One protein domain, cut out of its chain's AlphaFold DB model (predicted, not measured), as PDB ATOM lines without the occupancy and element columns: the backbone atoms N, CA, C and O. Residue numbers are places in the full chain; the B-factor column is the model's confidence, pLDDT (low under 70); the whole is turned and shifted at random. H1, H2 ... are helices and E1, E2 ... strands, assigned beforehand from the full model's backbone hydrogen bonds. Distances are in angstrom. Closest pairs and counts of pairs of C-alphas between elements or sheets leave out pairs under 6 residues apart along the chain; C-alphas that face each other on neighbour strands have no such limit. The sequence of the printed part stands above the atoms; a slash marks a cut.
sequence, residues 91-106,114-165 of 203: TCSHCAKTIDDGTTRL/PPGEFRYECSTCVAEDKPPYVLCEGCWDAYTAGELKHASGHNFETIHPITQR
ATOM      1  N   THR A  91     -29.598  -6.070  32.355       81.50
ATOM      2  CA  THR A  91     -30.032  -4.859  33.066       81.50
ATOM      3  C   THR A  91     -30.707  -3.919  32.085       81.50
ATOM      4  O   THR A  91     -30.289  -3.792  30.935       81.50
ATOM      5  N   CYS A  92     -31.784  -3.277  32.531       81.19
ATOM      6  CA  CYS A  92     -32.447  -2.241  31.761       81.19
ATOM      7  C   CYS A  92     -31.461  -1.096  31.517       81.19
ATOM      8  O   CYS A  92     -30.981  -0.474  32.464       81.19
ATOM      9  N   SER A  93     -31.203  -0.775  30.253       85.62
ATOM     10  CA  SER A  93     -30.288   0.291  29.846       85.62
ATOM     11  C   SER A  93     -30.746   1.675  30.311       85.62
ATOM     12  O   SER A  93     -29.934   2.593  30.370       85.62
ATOM     13  N   HIS A  94     -32.033   1.835  30.644       82.88
ATOM     14  CA  HIS A  94     -32.581   3.112  31.088       82.88
ATOM     15  C   HIS A  94     -32.634   3.263  32.617       82.88
ATOM     16  O   HIS A  94     -32.144   4.252  33.152       82.88
ATOM     17  N   CYS A  95     -33.218   2.296  33.333       81.88
ATOM     18  CA  CYS A  95     -33.425   2.399  34.785       81.88
ATOM     19  C   CYS A  95     -32.493   1.511  35.623       81.88
ATOM     20  O   CYS A  95     -32.670   1.430  36.836       81.88
ATOM     21  N   ALA A  96     -31.543   0.814  34.988       81.56
ATOM     22  CA  ALA A  96     -30.595  -0.118  35.606       81.56
ATOM     23  C   ALA A  96     -31.228  -1.273  36.412       81.56
ATOM     24  O   ALA A  96     -30.513  -2.022  37.077       81.56
ATOM     25  N   LYS A  97     -32.555  -1.461  36.346       76.62
ATOM     26  CA  LYS A  97     -33.229  -2.613  36.956       76.62
ATOM     27  C   LYS A  97     -32.746  -3.903  36.306       76.62
ATOM     28  O   LYS A  97     -32.705  -3.991  35.079       76.62
ATOM     29  N   THR A  98     -32.427  -4.899  37.123       76.81
ATOM     30  CA  THR A  98     -32.188  -6.262  36.651       76.81
ATOM     31  C   THR A  98     -33.465  -6.800  36.010       76.81
ATOM     32  O   THR A  98     -34.542  -6.662  36.583       76.81
ATOM     33  N   ILE A  99     -33.318  -7.352  34.811       72.75
ATOM     34  CA  ILE A  99     -34.324  -8.073  34.041       72.75
ATOM     35  C   ILE A  99     -33.917  -9.543  34.139       72.75
ATOM     36  O   ILE A  99     -32.946  -9.980  33.512       72.75
ATOM     37  N   ASP A 100     -34.612 -10.269  34.999       66.75
ATOM     38  CA  ASP A 100     -34.609 -11.718  35.070       66.75
ATOM     39  C   ASP A 100     -34.992 -12.274  33.691       66.75
ATOM     40  O   ASP A 100     -35.942 -11.850  33.035       66.75
ATOM     41  N   ASP A 101     -34.225 -13.246  33.221       61.53
ATOM     42  CA  ASP A 101     -34.435 -13.950  31.957       61.53
ATOM     43  C   ASP A 101     -35.593 -14.971  32.025       61.53
ATOM     44  O   ASP A 101     -35.787 -15.809  31.129       61.53
ATOM     45  N   GLY A 102     -36.401 -14.876  33.083       52.22
ATOM     46  CA  GLY A 102     -37.495 -15.775  33.403       52.22
ATOM     47  C   GLY A 102     -37.009 -17.079  34.022       52.22
ATOM     48  O   GLY A 102     -37.731 -18.081  33.944       52.22
ATOM     49  N   THR A 103     -35.804 -17.088  34.604       48.69
ATOM     50  CA  THR A 103     -35.292 -18.222  35.382       48.69
ATOM     51  C   THR A 103     -35.835 -18.211  36.809       48.69
ATOM     52  O   THR A 103     -36.010 -19.289  37.386       48.69
ATOM     53  N   THR A 104     -36.255 -17.050  37.329       42.75
ATOM     54  CA  THR A 104     -36.953 -16.952  38.619       42.75
ATOM     55  C   THR A 104     -38.403 -16.503  38.434       42.75
ATOM     56  O   THR A 104     -38.714 -15.357  38.133       42.75
ATOM     57  N   ARG A 105     -39.355 -17.423  38.641       43.72
ATOM     58  CA  ARG A 105     -40.777 -17.065  38.755       43.72
ATOM     59  C   ARG A 105     -41.038 -16.456  40.130       43.72
ATOM     60  O   ARG A 105     -41.019 -17.184  41.120       43.72
ATOM     61  N   LEU A 106     -41.391 -15.175  40.185       38.03
ATOM     62  CA  LEU A 106     -42.112 -14.614  41.327       38.03
ATOM     63  C   LEU A 106     -43.612 -14.631  41.024       38.03
ATOM     64  O   LEU A 106     -44.089 -14.072  40.042       38.03
ATOM     65  N   PRO A 114     -49.588 -13.954  31.316       43.94
ATOM     66  CA  PRO A 114     -48.764 -14.595  32.335       43.94
ATOM     67  C   PRO A 114     -47.716 -13.586  32.836       43.94
ATOM     68  O   PRO A 114     -46.899 -13.156  32.022       43.94
ATOM     69  N   PRO A 115     -47.718 -13.218  34.135       40.59
ATOM     70  CA  PRO A 115     -46.689 -12.359  34.698       40.59
ATOM     71  C   PRO A 115     -45.337 -13.037  34.491       40.59
ATOM     72  O   PRO A 115     -45.104 -14.161  34.950       40.59
ATOM     73  N   GLY A 116     -44.485 -12.380  33.720       52.84
ATOM     74  CA  GLY A 116     -43.180 -12.867  33.316       52.84
ATOM     75  C   GLY A 116     -42.376 -11.692  32.792       52.84
ATOM     76  O   GLY A 116     -42.923 -10.812  32.138       52.84
ATOM     77  N   GLU A 117     -41.096 -11.651  33.126       58.19
ATOM     78  CA  GLU A 117     -40.239 -10.531  32.767       58.19
ATOM     79  C   GLU A 117     -40.006 -10.519  31.252       58.19
ATOM     80  O   GLU A 117     -39.315 -11.373  30.690       58.19
ATOM     81  N   PHE A 118     -40.661  -9.575  30.573       64.69
ATOM     82  CA  PHE A 118     -40.427  -9.306  29.163       64.69
ATOM     83  C   PHE A 118     -39.193  -8.429  29.018       64.69
ATOM     84  O   PHE A 118     -39.030  -7.408  29.696       64.69
ATOM     85  N   ARG A 119     -38.331  -8.831  28.089       74.12
ATOM     86  CA  ARG A 119     -37.163  -8.065  27.690       74.12
ATOM     87  C   ARG A 119     -37.404  -7.496  26.301       74.12
ATOM     88  O   ARG A 119     -37.756  -8.243  25.393       74.12
ATOM     89  N   TYR A 120     -37.194  -6.198  26.127       79.31
ATOM     90  CA  TYR A 120     -37.300  -5.546  24.822       79.31
ATOM     91  C   TYR A 120     -35.907  -5.155  24.358       79.31
ATOM     92  O   TYR A 120     -35.225  -4.406  25.056       79.31
ATOM     93  N   GLU A 121     -35.478  -5.659  23.206       83.25
ATOM     94  CA  GLU A 121     -34.159  -5.364  22.642       83.25
ATOM     95  C   GLU A 121     -34.282  -4.553  21.363       83.25
ATOM     96  O   GLU A 121     -35.123  -4.836  20.511       83.25
ATOM     97  N   CYS A 122     -33.426  -3.546  21.206       84.12
ATOM     98  CA  CYS A 122     -33.341  -2.814  19.953       84.12
ATOM     99  C   CYS A 122     -32.628  -3.652  18.881       84.12
ATOM    100  O   CYS A 122     -31.423  -3.895  18.981       84.12
ATOM    101  N   SER A 123     -33.345  -4.026  17.819       82.31
ATOM    102  CA  SER A 123     -32.803  -4.841  16.724       82.31
ATOM    103  C   SER A 123     -31.686  -4.129  15.959       82.31
ATOM    104  O   SER A 123     -30.718  -4.758  15.536       82.31
ATOM    105  N   THR A 124     -31.767  -2.803  15.846       81.06
ATOM    106  CA  THR A 124     -30.736  -1.976  15.209       81.06
ATOM    107  C   THR A 124     -29.451  -1.923  16.038       81.06
ATOM    108  O   THR A 124     -28.371  -2.123  15.493       81.06
ATOM    109  N   CYS A 125     -29.537  -1.729  17.361       80.31
ATOM    110  CA  CYS A 125     -28.351  -1.726  18.225       80.31
ATOM    111  C   CYS A 125     -27.638  -3.083  18.231       80.31
ATOM    112  O   CYS A 125     -26.412  -3.117  18.220       80.31
ATOM    113  N   VAL A 126     -28.401  -4.179  18.203       78.12
ATOM    114  CA  VAL A 126     -27.849  -5.538  18.103       78.12
ATOM    115  C   VAL A 126     -27.132  -5.751  16.764       78.12
ATOM    116  O   VAL A 126     -26.068  -6.362  16.732       78.12
ATOM    117  N   ALA A 127     -27.677  -5.230  15.660       79.19
ATOM    118  CA  ALA A 127     -27.083  -5.374  14.330       79.19
ATOM    119  C   ALA A 127     -25.809  -4.534  14.118       79.19
ATOM    120  O   ALA A 127     -24.948  -4.916  13.331       79.19
ATOM    121  N   GLU A 128     -25.683  -3.395  14.802       81.81
ATOM    122  CA  GLU A 128     -24.559  -2.458  14.655       81.81
ATOM    123  C   GLU A 128     -23.333  -2.797  15.526       81.81
ATOM    124  O   GLU A 128     -22.441  -1.960  15.660       81.81
ATOM    125  N   ASP A 129     -23.290  -3.983  16.144       77.62
ATOM    126  CA  ASP A 129     -22.251  -4.390  17.110       77.62
ATOM    127  C   ASP A 129     -22.096  -3.396  18.285       77.62
ATOM    128  O   ASP A 129     -21.041  -3.242  18.903       77.62
ATOM    129  N   LYS A 130     -23.177  -2.672  18.598       76.62
ATOM    130  CA  LYS A 130     -23.279  -1.799  19.769       76.62
ATOM    131  C   LYS A 130     -23.750  -2.621  20.970       76.62
ATOM    132  O   LYS A 130     -24.400  -3.654  20.793       76.62
ATOM    133  N   PRO A 131     -23.483  -2.170  22.212       77.38
ATOM    134  CA  PRO A 131     -24.061  -2.818  23.380       77.38
ATOM    135  C   PRO A 131     -25.591  -2.892  23.227       77.38
ATOM    136  O   PRO A 131     -26.207  -1.884  22.856       77.38
ATOM    137  N   PRO A 132     -26.208  -4.065  23.476       77.88
ATOM    138  CA  PRO A 132     -27.633  -4.256  23.264       77.88
ATOM    139  C   PRO A 132     -28.399  -3.259  24.127       77.88
ATOM    140  O   PRO A 132     -28.194  -3.177  25.340       77.88
ATOM    141  N   TYR A 133     -29.264  -2.474  23.489       82.75
ATOM    142  CA  TYR A 133     -30.120  -1.537  24.199       82.75
ATOM    143  C   TYR A 133     -31.379  -2.276  24.637       82.75
ATOM    144  O   TYR A 133     -32.199  -2.670  23.802       82.75
ATOM    145  N   VAL A 134     -31.487  -2.498  25.947       83.75
ATOM    146  CA  VAL A 134     -32.483  -3.375  26.557       83.75
ATOM    147  C   VAL A 134     -33.397  -2.577  27.475       83.75
ATOM    148  O   VAL A 134     -32.923  -1.848  28.345       83.75
ATOM    149  N   LEU A 135     -34.710  -2.740  27.336       81.44
ATOM    150  CA  LEU A 135     -35.700  -2.127  28.219       81.44
ATOM    151  C   LEU A 135     -36.468  -3.197  28.999       81.44
ATOM    152  O   LEU A 135     -36.784  -4.265  28.470       81.44
ATOM    153  N   CYS A 136     -36.771  -2.894  30.264       83.44
ATOM    154  CA  CYS A 136     -37.780  -3.623  31.027       83.44
ATOM    155  C   CYS A 136     -39.188  -3.175  30.608       83.44
ATOM    156  O   CYS A 136     -39.336  -2.097  30.032       83.44
ATOM    157  N   GLU A 137     -40.210  -3.954  30.964       81.88
ATOM    158  CA  GLU A 137     -41.626  -3.665  30.675       81.88
ATOM    159  C   GLU A 137     -42.027  -2.213  30.992       81.88
ATOM    160  O   GLU A 137     -42.459  -1.486  30.107       81.88
ATOM    161  N   GLY A 138     -41.741  -1.716  32.200       81.06
ATOM    162  CA  GLY A 138     -42.105  -0.337  32.551       81.06
ATOM    163  C   GLY A 138     -41.385   0.745  31.728       81.06
ATOM    164  O   GLY A 138     -41.953   1.799  31.456       81.06
ATOM    165  N   CYS A 139     -40.137   0.508  31.306       80.62
ATOM    166  CA  CYS A 139     -39.436   1.449  30.423       80.62
ATOM    167  C   CYS A 139     -39.868   1.305  28.959       80.62
ATOM    168  O   CYS A 139     -39.737   2.253  28.191       80.62
ATOM    169  N   TRP A 140     -40.380   0.143  28.566       83.12
ATOM    170  CA  TRP A 140     -41.013  -0.052  27.271       83.12
ATOM    171  C   TRP A 140     -42.340   0.706  27.179       83.12
ATOM    172  O   TRP A 140     -42.565   1.431  26.210       83.12
ATOM    173  N   ASP A 141     -43.174   0.631  28.215       81.44
ATOM    174  CA  ASP A 141     -44.441   1.364  28.266       81.44
ATOM    175  C   ASP A 141     -44.204   2.876  28.174       81.44
ATOM    176  O   ASP A 141     -44.797   3.554  27.338       81.44
ATOM    177  N   ALA A 142     -43.239   3.401  28.934       79.00
ATOM    178  CA  ALA A 142     -42.850   4.808  28.844       79.00
ATOM    179  C   ALA A 142     -42.234   5.182  27.474       79.00
ATOM    180  O   ALA A 142     -42.408   6.304  26.998       79.00
ATOM    181  N   TYR A 143     -41.548   4.259  26.791       82.75
ATOM    182  CA  TYR A 143     -41.066   4.476  25.420       82.75
ATOM    183  C   TYR A 143     -42.209   4.551  24.406       82.75
ATOM    184  O   TYR A 143     -42.253   5.480  23.600       82.75
ATOM    185  N   THR A 144     -43.168   3.627  24.469       79.94
ATOM    186  CA  THR A 144     -44.333   3.618  23.566       79.94
ATOM    187  C   THR A 144     -45.289   4.785  23.820       79.94
ATOM    188  O   THR A 144     -45.878   5.303  22.873       79.94
ATOM    189  N   ALA A 145     -45.372   5.269  25.062       83.19
ATOM    190  CA  ALA A 145     -46.061   6.509  25.418       83.19
ATOM    191  C   ALA A 145     -45.345   7.781  24.911       83.19
ATOM    192  O   ALA A 145     -45.895   8.878  25.002       83.19
ATOM    193  N   GLY A 146     -44.125   7.659  24.372       83.69
ATOM    194  CA  GLY A 146     -43.320   8.782  23.885       83.69
ATOM    195  C   GLY A 146     -42.632   9.594  24.989       83.69
ATOM    196  O   GLY A 146     -42.047  10.641  24.702       83.69
ATOM    197  N   GLU A 147     -42.679   9.124  26.238       82.81
ATOM    198  CA  GLU A 147     -42.003   9.747  27.381       82.81
ATOM    199  C   GLU A 147     -40.498   9.457  27.363       82.81
ATOM    200  O   GLU A 147     -39.684  10.301  27.745       82.81
ATOM    201  N   LEU A 148     -40.114   8.281  26.856       77.81
ATOM    202  CA  LEU A 148     -38.724   7.907  26.634       77.81
ATOM    203  C   LEU A 148     -38.320   8.082  25.176       77.81
ATOM    204  O   LEU A 148     -38.994   7.626  24.258       77.81
ATOM    205  N   LYS A 149     -37.154   8.701  24.968       79.75
ATOM    206  CA  LYS A 149     -36.549   8.858  23.644       79.75
ATOM    207  C   LYS A 149     -35.375   7.897  23.494       79.75
ATOM    208  O   LYS A 149     -34.382   8.007  24.206       79.75
ATOM    209  N   HIS A 150     -35.495   6.977  22.544       84.75
ATOM    210  CA  HIS A 150     -34.375   6.236  21.961       84.75
ATOM    211  C   HIS A 150     -34.076   6.799  20.558       84.75
ATOM    212  O   HIS A 150     -34.804   7.672  20.076       84.75
ATOM    213  N   ALA A 151     -32.992   6.355  19.912       81.44
ATOM    214  CA  ALA A 151     -32.610   6.836  18.586       81.44
ATOM    215  C   ALA A 151     -33.758   6.662  17.572       81.44
ATOM    216  O   ALA A 151     -34.389   5.610  17.485       81.44
ATOM    217  N   SER A 152     -34.049   7.718  16.811       74.94
ATOM    218  CA  SER A 152     -35.150   7.718  15.846       74.94
ATOM    219  C   SER A 152     -34.904   6.696  14.737       74.94
ATOM    220  O   SER A 152     -33.842   6.714  14.117       74.94
ATOM    221  N   GLY A 153     -35.896   5.850  14.454       76.06
ATOM    222  CA  GLY A 153     -35.811   4.810  13.420       76.06
ATOM    223  C   GLY A 153     -35.290   3.459  13.920       76.06
ATOM    224  O   GLY A 153     -35.229   2.511  13.142       76.06
ATOM    225  N   HIS A 154     -34.951   3.350  15.204       81.38
ATOM    226  CA  HIS A 154     -34.627   2.076  15.830       81.38
ATOM    227  C   HIS A 154     -35.904   1.312  16.177       81.38
ATOM    228  O   HIS A 154     -36.817   1.850  16.807       81.38
ATOM    229  N   ASN A 155     -35.944   0.039  15.791       81.88
ATOM    230  CA  ASN A 155     -37.048  -0.853  16.121       81.88
ATOM    231  C   ASN A 155     -36.678  -1.733  17.315       81.88
ATOM    232  O   ASN A 155     -35.511  -2.073  17.517       81.88
ATOM    233  N   PHE A 156     -37.688  -2.099  18.097       83.06
ATOM    234  CA  PHE A 156     -37.547  -3.003  19.230       83.06
ATOM    235  C   PHE A 156     -38.274  -4.313  18.955       83.06
ATOM    236  O   PHE A 156     -39.345  -4.320  18.349       83.06
ATOM    237  N   GLU A 157     -37.692  -5.406  19.430       81.62
ATOM    238  CA  GLU A 157     -38.267  -6.743  19.387       81.62
ATOM    239  C   GLU A 157     -38.516  -7.255  20.810       81.62
ATOM    240  O   GLU A 157     -37.690  -7.080  21.713       81.62
ATOM    241  N   THR A 158     -39.670  -7.894  21.009       80.56
ATOM    242  CA  THR A 158     -40.038  -8.519  22.280       80.56
ATOM    243  C   THR A 158     -39.372  -9.885  22.404       80.56
ATOM    244  O   THR A 158     -39.632 -10.806  21.630       80.56
ATOM    245  N   ILE A 159     -38.554 -10.056  23.436       73.25
ATOM    246  CA  ILE A 159     -37.894 -11.314  23.764       73.25
ATOM    247  C   ILE A 159     -38.658 -11.980  24.900       73.25
ATOM    248  O   ILE A 159     -38.609 -11.566  26.056       73.25
ATOM    249  N   HIS A 160     -39.359 -13.058  24.550       65.56
ATOM    250  CA  HIS A 160     -40.038 -13.904  25.524       65.56
ATOM    251  C   HIS A 160     -39.042 -14.668  26.412       65.56
ATOM    252  O   HIS A 160     -38.010 -15.123  25.892       65.56
ATOM    253  N   PRO A 161     -39.370 -14.875  27.703       61.75
ATOM    254  CA  PRO A 161     -38.526 -15.599  28.650       61.75
ATOM    255  C   PRO A 161     -38.187 -17.014  28.165       61.75
ATOM    256  O   PRO A 161     -38.976 -17.673  27.479       61.75
ATOM    257  N   ILE A 162     -37.007 -17.507  28.553       54.59
ATOM    258  CA  ILE A 162     -36.435 -18.770  28.049       54.59
ATOM    259  C   ILE A 162     -37.334 -19.975  28.367       54.59
ATOM    260  O   ILE A 162     -37.412 -20.916  27.579       54.59
ATOM    261  N   THR A 163     -38.100 -19.925  29.460       51.56
ATOM    262  CA  THR A 163     -39.064 -20.976  29.837       51.56
ATOM    263  C   THR A 163     -40.225 -21.145  28.846       51.56
ATOM    264  O   THR A 163     -40.882 -22.184  28.852       51.56
ATOM    265  N   GLN A 164     -40.463 -20.174  27.954       48.97
ATOM    266  CA  GLN A 164     -41.387 -20.302  26.818       48.97
ATOM    267  C   GLN A 164     -40.686 -20.709  25.507       48.97
ATOM    268  O   GLN A 164     -41.358 -21.040  24.533       48.97
ATOM    269  N   ARG A 165     -39.345 -20.754  25.474       48.41
ATOM    270  CA  ARG A 165     -38.519 -21.091  24.298       48.41
ATOM    271  C   ARG A 165     -38.074 -22.559  24.270       48.41
ATOM    272  O   ARG A 165     -36.970 -22.869  23.821       48.41
TER     273      ARG A 165
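What this domain is: This is residues 91 to 106 and 114 to 165 of the 203 residues of an uncharacterized protein of Pycnococcus provasolii (UniProt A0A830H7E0). Expect little regular structure: loops surround a small sheet of three short strands, with H2 over one face and H1 at one end, while unnamed residues 91 to 106 run past E2. The named elements, E1 H1 E2 H2 E3 along the chain, hold only 24 of 68 printed residues, of mixed class. The antiparallel sheet runs E2 E1 E3. The whole is compact, radius of gyration of the C-alphas 12.0 A, spanning 34 by 26 by 19 A.

Where its parts are: Find C-alpha 119 at (-37.163, -8.065, 27.690), where E1, residues 119 to 122, begins its 10.1 A. E2 is residues 134 to 136, 6.9 A; E3, residues 156 to 159, 9.5 A, ends at (-37.894, -11.314, 23.764). H2 is residues 137 to 144, 10.5 A; H1, residues 123 to 127, 6.2 A.

How they stand to each other: Beside E1, look for N 121 and O 157 of E3, 3.0 A apart, and N 135 of E2 and O 120, 2.9 A, both within hydrogen-bond range. H2 is on the sheet, height over the sheet 9.3 A, along the strands at 17 degrees to E1 on the local plane; the closest C-alphas of E1 and H2, Arg 119 and Glu 137, are 6.9 A apart. E2, H2, E3 form a split strand-helix-strand unit, two strands running the same way with E1 between them, its crossover right-handed. H1 only grazes the sheet, with residues 123 to 126. In H1 and H2 every O i to N i+4 pair is within hydrogen-bond range.

The domain as a whole: Residues 107 to 113 are not printed; C-alphas 106 and 114 are 11.2 A apart across the cut. The link H2 to E3 is long, 11 residues. Mean pLDDT of the printed part is 73.0, under 70 at residues 100 to 106, 114 to 118 and 160 to 165.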